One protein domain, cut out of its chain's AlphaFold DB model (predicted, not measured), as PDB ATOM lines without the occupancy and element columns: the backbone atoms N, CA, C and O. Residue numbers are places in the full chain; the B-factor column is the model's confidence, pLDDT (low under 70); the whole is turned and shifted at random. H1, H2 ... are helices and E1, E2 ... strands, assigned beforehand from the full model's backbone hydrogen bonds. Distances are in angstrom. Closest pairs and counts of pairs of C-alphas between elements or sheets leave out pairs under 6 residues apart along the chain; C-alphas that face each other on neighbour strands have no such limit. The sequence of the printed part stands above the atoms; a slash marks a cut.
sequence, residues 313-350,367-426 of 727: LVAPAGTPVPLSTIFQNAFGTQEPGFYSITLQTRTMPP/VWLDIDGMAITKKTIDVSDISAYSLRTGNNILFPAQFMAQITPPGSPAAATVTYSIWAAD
ATOM      1  N   LEU A 313     -23.884 -44.347   3.466       97.19
ATOM      2  CA  LEU A 313     -24.328 -42.986   3.216       97.19
ATOM      3  C   LEU A 313     -23.619 -42.429   1.977       97.19
ATOM      4  O   LEU A 313     -22.499 -41.923   2.058       97.19
ATOM      5  N   VAL A 314     -24.275 -42.532   0.823       96.75
ATOM      6  CA  VAL A 314     -23.724 -42.079  -0.460       96.75
ATOM      7  C   VAL A 314     -23.956 -40.579  -0.648       96.75
ATOM      8  O   VAL A 314     -25.059 -40.153  -0.993       96.75
ATOM      9  N   ALA A 315     -22.918 -39.768  -0.436       97.38
ATOM     10  CA  ALA A 315     -22.917 -38.339  -0.752       97.38
ATOM     11  C   ALA A 315     -21.479 -37.788  -0.839       97.38
ATOM     12  O   ALA A 315     -20.582 -38.327  -0.189       97.38
ATOM     13  N   PRO A 316     -21.233 -36.704  -1.601       97.06
ATOM     14  CA  PRO A 316     -19.928 -36.049  -1.618       97.06
ATOM     15  C   PRO A 316     -19.562 -35.503  -0.236       97.06
ATOM     16  O   PRO A 316     -20.419 -34.926   0.439       97.06
ATOM     17  N   ALA A 317     -18.290 -35.605   0.147       96.62
ATOM     18  CA  ALA A 317     -17.809 -35.115   1.435       96.62
ATOM     19  C   ALA A 317     -18.182 -33.642   1.683       96.62
ATOM     20  O   ALA A 317     -18.060 -32.783   0.810       96.62
ATOM     21  N   GLY A 318     -18.639 -33.347   2.899       96.75
ATOM     22  CA  GLY A 318     -19.123 -32.028   3.305       96.75
ATOM     23  C   GLY A 318     -20.619 -31.808   3.075       96.75
ATOM     24  O   GLY A 318     -21.146 -30.802   3.549       96.75
ATOM     25  N   THR A 319     -21.315 -32.741   2.422       97.94
ATOM     26  CA  THR A 319     -22.761 -32.645   2.174       97.94
ATOM     27  C   THR A 319     -23.551 -33.037   3.428       97.94
ATOM     28  O   THR A 319     -23.352 -34.151   3.926       97.94
ATOM     29  N   PRO A 320     -24.450 -32.176   3.945       98.19
ATOM     30  CA  PRO A 320     -25.412 -32.548   4.981       98.19
ATOM     31  C   PRO A 320     -26.490 -33.487   4.431       98.19
ATOM     32  O   PRO A 320     -27.102 -33.188   3.405       98.19
ATOM     33  N   VAL A 321     -26.762 -34.589   5.130       98.50
ATOM     34  CA  VAL A 321     -27.863 -35.511   4.817       98.50
ATOM     35  C   VAL A 321     -28.793 -35.621   6.030       98.50
ATOM     36  O   VAL A 321     -28.310 -35.954   7.114       98.50
ATOM     37  N   PRO A 322     -30.105 -35.341   5.897       98.44
ATOM     38  CA  PRO A 322     -31.049 -35.425   7.015       98.44
ATOM     39  C   PRO A 322     -31.097 -36.820   7.645       98.44
ATOM     40  O   PRO A 322     -31.103 -37.820   6.924       98.44
ATOM     41  N   LEU A 323     -31.206 -36.901   8.975       98.25
ATOM     42  CA  LEU A 323     -31.288 -38.179   9.691       98.25
ATOM     43  C   LEU A 323     -32.496 -39.015   9.238       98.25
ATOM     44  O   LEU A 323     -32.368 -40.218   9.025       98.25
ATOM     45  N   SER A 324     -33.630 -38.364   8.967       97.88
ATOM     46  CA  SER A 324     -34.817 -39.009   8.390       97.88
ATOM     47  C   SER A 324     -34.538 -39.669   7.038       97.88
ATOM     48  O   SER A 324     -35.055 -40.747   6.760       97.88
ATOM     49  N   THR A 325     -33.690 -39.065   6.198       98.06
ATOM     50  CA  THR A 325     -33.285 -39.642   4.905       98.06
ATOM     51  C   THR A 325     -32.351 -40.832   5.102       98.06
ATOM     52  O   THR A 325     -32.488 -41.836   4.408       98.06
ATOM     53  N   ILE A 326     -31.432 -40.750   6.070       98.25
ATOM     54  CA  ILE A 326     -30.536 -41.859   6.425       98.25
ATOM     55  C   ILE A 326     -31.361 -43.075   6.864       98.25
ATOM     56  O   ILE A 326     -31.162 -44.168   6.334       98.25
ATOM     57  N   PHE A 327     -32.327 -42.888   7.766       98.12
ATOM     58  CA  PHE A 327     -33.201 -43.971   8.223       98.12
ATOM     59  C   PHE A 327     -34.123 -44.490   7.125       98.12
ATOM     60  O   PHE A 327     -34.231 -45.702   6.955       98.12
ATOM     61  N   GLN A 328     -34.702 -43.605   6.310       96.94
ATOM     62  CA  GLN A 328     -35.549 -44.011   5.190       96.94
ATOM     63  C   GLN A 328     -34.798 -44.914   4.205       96.94
ATOM     64  O   GLN A 328     -35.363 -45.894   3.722       96.94
ATOM     65  N   ASN A 329     -33.531 -44.601   3.926       95.75
ATOM     66  CA  ASN A 329     -32.702 -45.381   3.013       95.75
ATOM     67  C   ASN A 329     -32.212 -46.695   3.633       95.75
ATOM     68  O   ASN A 329     -32.005 -47.660   2.907       95.75
ATOM     69  N   ALA A 330     -32.008 -46.745   4.949       96.88
ATOM     70  CA  ALA A 330     -31.498 -47.930   5.632       96.88
ATOM     71  C   ALA A 330     -32.601 -48.929   6.020       96.88
ATOM     72  O   ALA A 330     -32.464 -50.130   5.788       96.88
ATOM     73  N   PHE A 331     -33.691 -48.426   6.596       96.62
ATOM     74  CA  PHE A 331     -34.742 -49.210   7.253       96.62
ATOM     75  C   PHE A 331     -36.107 -49.099   6.561       96.62
ATOM     76  O   PHE A 331     -37.056 -49.765   6.954       96.62
ATOM     77  N   GLY A 332     -36.241 -48.241   5.544       94.56
ATOM     78  CA  GLY A 332     -37.503 -48.067   4.818       94.56
ATOM     79  C   GLY A 332     -38.516 -47.176   5.536       94.56
ATOM     80  O   GLY A 332     -39.626 -46.999   5.039       94.56
ATOM     81  N   THR A 333     -38.124 -46.560   6.652       94.31
ATOM     82  CA  THR A 333     -38.939 -45.638   7.451       94.31
ATOM     83  C   THR A 333     -38.090 -44.480   7.966       94.31
ATOM     84  O   THR A 333     -36.900 -44.640   8.228       94.31
ATOM     85  N   GLN A 334     -38.698 -43.306   8.132       94.81
ATOM     86  CA  GLN A 334     -38.045 -42.144   8.747       94.81
ATOM     87  C   GLN A 334     -37.947 -42.266  10.272       94.81
ATOM     88  O   GLN A 334     -37.111 -41.602  10.877       94.81
ATOM     89  N   GLU A 335     -38.782 -43.111  10.875       92.94
ATOM     90  CA  GLU A 335     -38.873 -43.338  12.317       92.94
ATOM     91  C   GLU A 335     -38.768 -44.850  12.564       92.94
ATOM     92  O   GLU A 335     -39.789 -45.543  12.582       92.94
ATOM     93  N   PRO A 336     -37.546 -45.412  12.637       94.56
ATOM     94  CA  PRO A 336     -37.369 -46.817  12.989       94.56
ATOM     95  C   PRO A 336     -37.907 -47.067  14.401       94.56
ATOM     96  O   PRO A 336     -37.862 -46.180  15.251       94.56
ATOM     97  N   GLY A 337     -38.391 -48.282  14.661       92.62
ATOM     98  CA  GLY A 337     -39.158 -48.608  15.869       92.62
ATOM     99  C   GLY A 337     -38.385 -48.587  17.193       92.62
ATOM    100  O   GLY A 337     -38.921 -49.041  18.194       92.62
ATOM    101  N   PHE A 338     -37.140 -48.110  17.229       96.31
ATOM    102  CA  PHE A 338     -36.298 -48.105  18.427       96.31
ATOM    103  C   PHE A 338     -36.924 -47.310  19.583       96.31
ATOM    104  O   PHE A 338     -37.592 -46.300  19.373       96.31
ATOM    105  N   TYR A 339     -36.646 -47.718  20.824       95.81
ATOM    106  CA  TYR A 339     -37.169 -47.024  22.008       95.81
ATOM    107  C   TYR A 339     -36.541 -45.642  22.212       95.81
ATOM    108  O   TYR A 339     -37.192 -44.726  22.715       95.81
ATOM    109  N   SER A 340     -35.270 -45.493  21.848       95.56
ATOM    110  CA  SER A 340     -34.568 -44.214  21.831       95.56
ATOM    111  C   SER A 340     -33.370 -44.271  20.890       95.56
ATOM    112  O   SER A 340     -32.866 -45.347  20.557       95.56
ATOM    113  N   ILE A 341     -32.924 -43.091  20.462       97.44
ATOM    114  CA  ILE A 341     -31.764 -42.909  19.593       97.44
ATOM    115  C   ILE A 341     -30.856 -41.860  20.229       97.44
ATOM    116  O   ILE A 341     -31.307 -40.765  20.565       97.44
ATOM    117  N   THR A 342     -29.570 -42.177  20.341       97.00
ATOM    118  CA  THR A 342     -28.535 -41.268  20.833       97.00
ATOM    119  C   THR A 342     -27.460 -41.098  19.766       97.00
ATOM    120  O   THR A 342     -26.767 -42.049  19.407       97.00
ATOM    121  N   LEU A 343     -27.274 -39.881  19.256       96.06
ATOM    122  CA  LEU A 343     -26.197 -39.565  18.315       96.06
ATOM    123  C   LEU A 343     -24.860 -39.541  19.052       96.06
ATOM    124  O   LEU A 343     -24.768 -38.986  20.149       96.06
ATOM    125  N   GLN A 344     -23.816 -40.095  18.439       89.69
ATOM    126  CA  GLN A 344     -22.465 -40.116  18.993       89.69
ATOM    127  C   GLN A 344     -21.522 -39.296  18.113       89.69
ATOM    128  O   GLN A 344     -21.449 -39.493  16.897       89.69
ATOM    129  N   THR A 345     -20.784 -38.371  18.725       82.25
ATOM    130  CA  THR A 345     -19.713 -37.631  18.048       82.25
ATOM    131  C   THR A 345     -18.368 -38.294  18.327       82.25
ATOM    132  O   THR A 345     -18.112 -38.803  19.421       82.25
ATOM    133  N   ARG A 346     -17.490 -38.312  17.318       78.00
ATOM    134  CA  ARG A 346     -16.136 -38.863  17.426       78.00
ATOM    135  C   ARG A 346     -15.107 -37.799  17.081       78.00
ATOM    136  O   ARG A 346     -15.299 -36.999  16.166       78.00
ATOM    137  N   THR A 347     -14.001 -37.812  17.814       76.31
ATOM    138  CA  THR A 347     -12.855 -36.948  17.534       76.31
ATOM    139  C   THR A 347     -11.926 -37.658  16.564       76.31
ATOM    140  O   THR A 347     -11.483 -38.774  16.825       76.31
ATOM    141  N   MET A 348     -11.609 -36.997  15.455       79.62
ATOM    142  CA  MET A 348     -10.680 -37.534  14.468       79.62
ATOM    143  C   MET A 348      -9.229 -37.295  14.901       79.62
ATOM    144  O   MET A 348      -8.880 -36.156  15.225       79.62
ATOM    145  N   PRO A 349      -8.364 -38.323  14.879       77.94
ATOM    146  CA  PRO A 349      -6.941 -38.123  15.087       77.94
ATOM    147  C   PRO A 349      -6.329 -37.348  13.904       77.94
ATOM    148  O   PRO A 349      -6.853 -37.406  12.785       77.94
ATOM    149  N   PRO A 350      -5.224 -36.614  14.124       79.31
ATOM    150  CA  PRO A 350      -4.529 -35.918  13.049       79.31
ATOM    151  C   PRO A 350      -3.854 -36.905  12.081       79.31
ATOM    152  O   PRO A 350      -3.445 -37.998  12.476       79.31
ATOM    153  N   VAL A 367     -19.706 -35.151  10.891       95.62
ATOM    154  CA  VAL A 367     -20.182 -34.358  12.036       95.62
ATOM    155  C   VAL A 367     -21.703 -34.266  12.023       95.62
ATOM    156  O   VAL A 367     -22.290 -33.896  11.006       95.62
ATOM    157  N   TRP A 368     -22.328 -34.547  13.166       97.50
ATOM    158  CA  TRP A 368     -23.750 -34.289  13.387       97.50
ATOM    159  C   TRP A 368     -24.023 -32.784  13.445       97.50
ATOM    160  O   TRP A 368     -23.302 -32.042  14.118       97.50
ATOM    161  N   LEU A 369     -25.059 -32.346  12.736       97.56
ATOM    162  CA  LEU A 369     -25.543 -30.972  12.702       97.56
ATOM    163  C   LEU A 369     -26.946 -30.902  13.304       97.56
ATOM    164  O   LEU A 369     -27.744 -31.824  13.114       97.56
ATOM    165  N   ASP A 370     -27.237 -29.809  14.001       96.00
ATOM    166  CA  ASP A 370     -28.591 -29.482  14.452       96.00
ATOM    167  C   ASP A 370     -29.438 -28.844  13.330       96.00
ATOM    168  O   ASP A 370     -29.010 -28.743  12.174       96.00
ATOM    169  N   ILE A 371     -30.652 -28.415  13.680       94.81
ATOM    170  CA  ILE A 371     -31.632 -27.835  12.752       94.81
ATOM    171  C   ILE A 371     -31.153 -26.524  12.114       94.81
ATOM    172  O   ILE A 371     -31.544 -26.210  10.991       94.81
ATOM    173  N   ASP A 372     -30.268 -25.790  12.794       94.31
ATOM    174  CA  ASP A 372     -29.673 -24.547  12.300       94.31
ATOM    175  C   ASP A 372     -28.415 -24.815  11.447       94.31
ATOM    176  O   ASP A 372     -27.769 -23.885  10.954       94.31
ATOM    177  N   GLY A 373     -28.053 -26.089  11.251       94.56
ATOM    178  CA  GLY A 373     -26.865 -26.515  10.515       94.56
ATOM    179  C   GLY A 373     -25.567 -26.373  11.313       94.56
ATOM    180  O   GLY A 373     -24.477 -26.440  10.733       94.56
ATOM    181  N   MET A 374     -25.653 -26.177  12.630       96.44
ATOM    182  CA  MET A 374     -24.495 -25.992  13.495       96.44
ATOM    183  C   MET A 374     -23.925 -27.336  13.942       96.44
ATOM    184  O   MET A 374     -24.645 -28.270  14.290       96.44
ATOM    185  N   ALA A 375     -22.595 -27.436  13.935       94.94
ATOM    186  CA  ALA A 375     -21.887 -28.634  14.366       94.94
ATOM    187  C   ALA A 375     -22.119 -28.908  15.851       94.94
ATOM    188  O   ALA A 375     -21.837 -28.056  16.698       94.94
ATOM    189  N   ILE A 376     -22.554 -30.124  16.170       93.06
ATOM    190  CA  ILE A 376     -22.798 -30.501  17.553       93.06
ATOM    191  C   ILE A 376     -21.494 -30.976  18.191       93.06
ATOM    192  O   ILE A 376     -20.798 -31.843  17.668       93.06
ATOM    193  N   THR A 377     -21.154 -30.383  19.333       87.25
ATOM    194  CA  THR A 377     -19.872 -30.591  20.026       87.25
ATOM    195  C   THR A 377     -19.975 -31.493  21.254       87.25
ATOM    196  O   THR A 377     -18.956 -31.880  21.825       87.25
ATOM    197  N   LYS A 378     -21.196 -31.840  21.680       83.50
ATOM    198  CA  LYS A 378     -21.423 -32.800  22.767       83.50
ATOM    199  C   LYS A 378     -21.031 -34.203  22.313       83.50
ATOM    200  O   LYS A 378     -21.286 -34.572  21.169       83.50
ATOM    201  N   LYS A 379     -20.471 -35.001  23.230       77.81
ATOM    202  CA  LYS A 379     -20.096 -36.401  22.966       77.81
ATOM    203  C   LYS A 379     -21.305 -37.246  22.551       77.81
ATOM    204  O   LYS A 379     -21.199 -38.065  21.642       77.81
ATOM    205  N   THR A 380     -22.442 -37.024  23.208       83.31
ATOM    206  CA  THR A 380     -23.708 -37.715  22.949       83.31
ATOM    207  C   THR A 380     -24.894 -36.756  22.982       83.31
ATOM    208  O   THR A 380     -24.840 -35.707  23.637       83.31
ATOM    209  N   ILE A 381     -25.950 -37.097  22.240       90.88
ATOM    210  CA  ILE A 381     -27.184 -36.308  22.135       90.88
ATOM    211  C   ILE A 381     -28.364 -37.257  21.973       90.88
ATOM    212  O   ILE A 381     -28.402 -38.011  21.004       90.88
ATOM    213  N   ASP A 382     -29.340 -37.183  22.868       93.25
ATOM    214  CA  ASP A 382     -30.584 -37.932  22.707       93.25
ATOM    215  C   ASP A 382     -31.490 -37.238  21.687       93.25
ATOM    216  O   ASP A 382     -31.714 -36.025  21.738       93.25
ATOM    217  N   VAL A 383     -31.996 -38.015  20.734       94.06
ATOM    218  CA  VAL A 383     -32.843 -37.529  19.647       94.06
ATOM    219  C   VAL A 383     -34.294 -37.539  20.109       94.06
ATOM    220  O   VAL A 383     -34.901 -38.596  20.254       94.06
ATOM    221  N   SER A 384     -34.865 -36.353  20.316       91.25
ATOM    222  CA  SER A 384     -36.303 -36.185  20.577       91.25
ATOM    223  C   SER A 384     -37.127 -35.934  19.311       91.25
ATOM    224  O   SER A 384     -38.335 -36.132  19.320       91.25
ATOM    225  N   ASP A 385     -36.482 -35.446  18.250       94.12
ATOM    226  CA  ASP A 385     -37.081 -35.151  16.947       94.12
ATOM    227  C   ASP A 385     -36.044 -35.450  15.860       94.12
ATOM    228  O   ASP A 385     -35.024 -34.769  15.757       94.12
ATOM    229  N   ILE A 386     -36.289 -36.490  15.063       94.38
ATOM    230  CA  ILE A 386     -35.379 -36.937  13.999       94.38
ATOM    231  C   ILE A 386     -35.206 -35.858  12.921       94.38
ATOM    232  O   ILE A 386     -34.137 -35.758  12.316       94.38
ATOM    233  N   SER A 387     -36.220 -35.017  12.693       94.94
ATOM    234  CA  SER A 387     -36.170 -33.959  11.680       94.94
ATOM    235  C   SER A 387     -35.230 -32.807  12.053       94.94
ATOM    236  O   SER A 387     -34.809 -32.053  11.175       94.94
ATOM    237  N   ALA A 388     -34.837 -32.711  13.327       96.44
ATOM    238  CA  ALA A 388     -33.945 -31.677  13.840       96.44
ATOM    239  C   ALA A 388     -32.453 -31.953  13.593       96.44
ATOM    240  O   ALA A 388     -31.621 -31.137  13.988       96.44
ATOM    241  N   TYR A 389     -32.095 -33.086  12.976       98.00
ATOM    242  CA  TYR A 389     -30.701 -33.509  12.851       98.00
ATOM    243  C   TYR A 389     -30.325 -33.921  11.428       98.00
ATOM    244  O   TYR A 389     -31.098 -34.531  10.683       98.00
ATOM    245  N   SER A 390     -29.079 -33.636  11.058       98.38
ATOM    246  CA  SER A 390     -28.462 -34.125   9.824       98.38
ATOM    247  C   SER A 390     -27.013 -34.541  10.061       98.38
ATOM    248  O   SER A 390     -26.376 -34.109  11.019       98.38
ATOM    249  N   LEU A 391     -26.480 -35.392   9.190       98.31
ATOM    250  CA  LEU A 391     -25.074 -35.777   9.199       98.31
ATOM    251  C   LEU A 391     -24.352 -35.085   8.049       98.31
ATOM    252  O   LEU A 391     -24.669 -35.319   6.884       98.31
ATOM    253  N   ARG A 392     -23.337 -34.277   8.356       97.62
ATOM    254  CA  ARG A 392     -22.365 -33.865   7.345       97.62
ATOM    255  C   ARG A 392     -21.454 -35.044   7.033       97.62
ATOM    256  O   ARG A 392     -20.737 -35.511   7.916       97.62
ATOM    257  N   THR A 393     -21.480 -35.499   5.788       96.88
ATOM    258  CA  THR A 393     -20.637 -36.600   5.305       96.88
ATOM    259  C   THR A 393     -19.153 -36.248   5.331       96.88
ATOM    260  O   THR A 393     -18.768 -35.100   5.094       96.88
ATOM    261  N   GLY A 394     -18.315 -37.239   5.638       95.62
ATOM    262  CA  GLY A 394     -16.859 -37.119   5.640       95.62
ATOM    263  C   GLY A 394     -16.201 -37.945   4.535       95.62
ATOM    264  O   GLY A 394     -16.851 -38.770   3.901       95.62
ATOM    265  N   ASN A 395     -14.904 -37.726   4.324       95.62
ATOM    266  CA  ASN A 395     -14.027 -38.565   3.492       95.62
ATOM    267  C   ASN A 395     -12.968 -39.293   4.340       95.62
ATOM    268  O   ASN A 395     -11.868 -39.585   3.870       95.62
ATOM    269  N   ASN A 396     -13.277 -39.529   5.613       94.31
ATOM    270  CA  ASN A 396     -12.443 -40.253   6.562       94.31
ATOM    271  C   ASN A 396     -12.379 -41.754   6.238       94.31
ATOM    272  O   ASN A 396     -13.341 -42.333   5.748       94.31
ATOM    273  N   ILE A 397     -11.247 -42.379   6.561       94.19
ATOM    274  CA  ILE A 397     -11.035 -43.829   6.452       94.19
ATOM    275  C   ILE A 397     -11.531 -44.527   7.725       94.19
ATOM    276  O   ILE A 397     -12.221 -45.532   7.655       94.19
ATOM    277  N   LEU A 398     -11.202 -43.975   8.896       90.38
ATOM    278  CA  LEU A 398     -11.569 -44.512  10.211       90.38
ATOM    279  C   LEU A 398     -12.659 -43.693  10.902       90.38
ATOM    280  O   LEU A 398     -12.835 -42.521  10.579       90.38
ATOM    281  N   PHE A 399     -13.282 -44.262  11.938       87.94
ATOM    282  CA  PHE A 399     -14.261 -43.581  12.800       87.94
ATOM    283  C   PHE A 399     -15.442 -42.981  12.015       87.94
ATOM    284  O   PHE A 399     -15.620 -41.761  11.997       87.94
ATOM    285  N   PRO A 400     -16.266 -43.829  11.369       92.75
ATOM    286  CA  PRO A 400     -17.534 -43.401  10.793       92.75
ATOM    287  C   PRO A 400     -18.407 -42.724  11.856       92.75
ATOM    288  O   PRO A 400     -18.230 -42.924  13.064       92.75
ATOM    289  N   ALA A 401     -19.370 -41.924  11.402       94.81
ATOM    290  CA  ALA A 401     -20.393 -41.402  12.299       94.81
ATOM    291  C   ALA A 401     -21.185 -42.552  12.919       94.81
ATOM    292  O   ALA A 401     -21.344 -43.604  12.301       94.81
ATOM    293  N   GLN A 402     -21.696 -42.339  14.126       96.50
ATOM    294  CA  GLN A 402     -22.443 -43.358  14.847       96.50
ATOM    295  C   GLN A 402     -23.689 -42.796  15.513       96.50
ATOM    296  O   GLN A 402     -23.740 -41.624  15.905       96.50
ATOM    297  N   PHE A 403     -24.673 -43.671  15.672       97.25
ATOM    298  CA  PHE A 403     -25.746 -43.512  16.640       97.25
ATOM    299  C   PHE A 403     -25.947 -44.824  17.392       97.25
ATOM    300  O   PHE A 403     -25.660 -45.903  16.880       97.25
ATOM    301  N   MET A 404     -26.448 -44.713  18.611       97.00
ATOM    302  CA  MET A 404     -26.827 -45.829  19.458       97.00
ATOM    303  C   MET A 404     -28.351 -45.900  19.508       97.00
ATOM    304  O   MET A 404     -29.004 -44.877  19.702       97.00
ATOM    305  N   ALA A 405     -28.909 -47.089  19.316       96.81
ATOM    306  CA  ALA A 405     -30.335 -47.362  19.406       96.81
ATOM    307  C   ALA A 405     -30.619 -48.253  20.615       96.81
ATOM    308  O   ALA A 405     -29.983 -49.294  20.769       96.81
ATOM    309  N   GLN A 406     -31.579 -47.869  21.453       95.38
ATOM    310  CA  GLN A 406     -32.103 -48.734  22.511       95.38
ATOM    311  C   GLN A 406     -33.141 -49.690  21.911       95.38
ATOM    312  O   GLN A 406     -34.150 -49.240  21.360       95.38
ATOM    313  N   ILE A 407     -32.906 -50.999  22.038       95.25
ATOM    314  CA  ILE A 407     -33.741 -52.038  21.412       95.25
ATOM    315  C   ILE A 407     -34.611 -52.812  22.407       95.25
ATOM    316  O   ILE A 407     -35.588 -53.424  21.996       95.25
ATOM    317  N   THR A 408     -34.356 -52.730  23.714       93.75
ATOM    318  CA  THR A 408     -35.274 -53.247  24.751       93.75
ATOM    319  C   THR A 408     -35.933 -52.112  25.540       93.75
ATOM    320  O   THR A 408     -35.403 -50.995  25.551       93.75
ATOM    321  N   PRO A 409     -37.075 -52.357  26.216       90.62
ATOM    322  CA  PRO A 409     -37.793 -51.315  26.943       90.62
ATOM    323  C   PRO A 409     -36.899 -50.521  27.916       90.62
ATOM    324  O   PRO A 409     -36.130 -51.126  28.674       90.62
ATOM    325  N   PRO A 410     -37.013 -49.178  27.961       82.75
ATOM    326  CA  PRO A 410     -36.272 -48.360  28.915       82.75
ATOM    327  C   PRO A 410     -36.530 -48.797  30.361       82.75
ATOM    328  O   PRO A 410     -37.677 -48.990  30.765       82.75
ATOM    329  N   GLY A 411     -35.464 -48.932  31.152       74.00
ATOM    330  CA  GLY A 411     -35.551 -49.378  32.547       74.00
ATOM    331  C   GLY A 411     -35.693 -50.894  32.734       74.00
ATOM    332  O   GLY A 411     -35.862 -51.335  33.870       74.00
ATOM    333  N   SER A 412     -35.607 -51.690  31.659       75.19
ATOM    334  CA  SER A 412     -35.450 -53.145  31.768       75.19
ATOM    335  C   SER A 412     -34.163 -53.486  32.540       75.19
ATOM    336  O   SER A 412     -33.123 -52.892  32.247       75.19
ATOM    337  N   PRO A 413     -34.190 -54.456  33.478       65.62
ATOM    338  CA  PRO A 413     -32.982 -54.985  34.115       65.62
ATOM    339  C   PRO A 413     -31.991 -55.573  33.103       65.62
ATOM    340  O   PRO A 413     -30.795 -55.517  33.329       65.62
ATOM    341  N   ALA A 414     -32.496 -56.081  31.975       73.69
ATOM    342  CA  ALA A 414     -31.705 -56.567  30.850       73.69
ATOM    343  C   ALA A 414     -31.871 -55.609  29.660       73.69
ATOM    344  O   ALA A 414     -32.594 -55.871  28.694       73.69
ATOM    345  N   ALA A 415     -31.290 -54.416  29.787       82.62
ATOM    346  CA  ALA A 415     -31.283 -53.436  28.709       82.62
ATOM    347  C   ALA A 415     -30.403 -53.927  27.541       82.62
ATOM    348  O   ALA A 415     -29.444 -54.661  27.749       82.62
ATOM    349  N   ALA A 416     -30.703 -53.518  26.311       87.62
ATOM    350  CA  ALA A 416     -29.865 -53.795  25.154       87.62
ATOM    351  C   ALA A 416     -29.841 -52.593  24.209       87.62
ATOM    352  O   ALA A 416     -30.868 -51.944  23.971       87.62
ATOM    353  N   THR A 417     -28.660 -52.312  23.669       92.06
ATOM    354  CA  THR A 417     -28.423 -51.257  22.687       92.06
ATOM    355  C   THR A 417     -27.645 -51.782  21.491       92.06
ATOM    356  O   THR A 417     -26.859 -52.720  21.605       92.06
ATOM    357  N   VAL A 418     -27.836 -51.142  20.339       94.44
ATOM    358  CA  VAL A 418     -27.040 -51.369  19.129       94.44
ATOM    359  C   VAL A 418     -26.387 -50.056  18.723       94.44
ATOM    360  O   VAL A 418     -27.074 -49.063  18.486       94.44
ATOM    361  N   THR A 419     -25.062 -50.036  18.617       96.00
ATOM    362  CA  THR A 419     -24.331 -48.921  18.006       96.00
ATOM    363  C   THR A 419     -24.186 -49.165  16.509       96.00
ATOM    364  O   THR A 419     -23.482 -50.082  16.090       96.00
ATOM    365  N   TYR A 420     -24.822 -48.319  15.701       97.62
ATOM    366  CA  TYR A 420     -24.751 -48.359  14.244       97.62
ATOM    367  C   TYR A 420     -23.644 -47.444  13.716       97.62
ATOM    368  O   TYR A 420     -23.662 -46.235  13.950       97.62
ATOM    369  N   SER A 421     -22.713 -48.010  12.950       97.06
ATOM    370  CA  SER A 421     -21.680 -47.285  12.204       97.06
ATOM    371  C   SER A 421     -22.174 -46.885  10.815       97.06
ATOM    372  O   SER A 421     -22.569 -47.729  10.015       97.06
ATOM    373  N   ILE A 422     -22.137 -45.587  10.513       97.75
ATOM    374  CA  ILE A 422     -22.571 -45.005   9.240       97.75
ATOM    375  C   ILE A 422     -21.349 -44.733   8.365       97.75
ATOM    376  O   ILE A 422     -20.684 -43.699   8.480       97.75
ATOM    377  N   TRP A 423     -21.067 -45.666   7.464       96.69
ATOM    378  CA  TRP A 423     -19.992 -45.538   6.487       96.69
ATOM    379  C   TRP A 423     -20.412 -44.618   5.347       96.69
ATOM    380  O   TRP A 423     -21.417 -44.872   4.685       96.69
ATOM    381  N   ALA A 424     -19.657 -43.545   5.120       96.12
ATOM    382  CA  ALA A 424     -19.871 -42.667   3.978       96.12
ATOM    383  C   ALA A 424     -19.125 -43.204   2.751       96.12
ATOM    384  O   ALA A 424     -17.995 -43.677   2.871       96.12
ATOM    385  N   ALA A 425     -19.741 -43.097   1.576       95.81
ATOM    386  CA  ALA A 425     -19.109 -43.445   0.308       95.81
ATOM    387  C   ALA A 425     -19.234 -42.279  -0.678       95.81
ATOM    388  O   ALA A 425     -20.324 -41.735  -0.881       95.81
ATOM    389  N   ASP A 426     -18.114 -41.899  -1.298       96.12
ATOM    390  CA  ASP A 426     -18.124 -40.906  -2.371       96.12
ATOM    391  C   ASP A 426     -18.880 -41.485  -3.583       96.12
ATOM    392  O   ASP A 426     -18.555 -42.595  -4.016       96.12
TER     393      ASP A 426
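AT A GLANCE: This is residues 313 to 350 and 367 to 426 of the 727 residues of an uncharacterized protein of Bradyrhizobium cajani (UniProt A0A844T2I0). With little regular structure, a twisted four-strand sheet, E4 E2 E6 E7, has a smaller sheet, E1 E5 E3, near E2 and E6; H1 grazes the smaller one, and loops link the parts. The 98 printed residues run E1 H1 E2 E3 E4 E5 E6 E7, one helix and seven strands; both sheets are antiparallel, the class mixed, with 39 residues in named elements. The whole is compact, radius of gyration of the C-alphas 13.5 A, spanning 40 by 30 by 24 A.

IN THESE COORDINATES: E7, residues 416 to 422, 19.6 A, ends at C-alpha 422 (-22.571, -45.005, 9.240). E6 is 401 to 406, 17.2 A; E2 340 to 344, 13.1 A; E4 380 to 382. E1, 320 to 322, begins at C-alpha 320 (-25.412, -32.548, 4.981); E5 is 390 to 392, E3 367 to 369, H1 323 to 331, 11.8 A.

HOW THE PARTS SIT: Hairpin E6 and E7 has N 405 and O 418 at 2.8 A, within hydrogen-bond range, as are N 342 and O 404 of E2 and E6, 2.8 A. The closest C-alphas of E3 and E6, Val 367 and Ala 401, are 7.1 A apart. In H1 every O i to N i+4 pair is within range.

THE WHOLE: Residues 351 to 366 are cut out, a 15.8 A gap between C-alphas 350 and 367. No link printed whole is long; pLDDT is under 70 at residue 413.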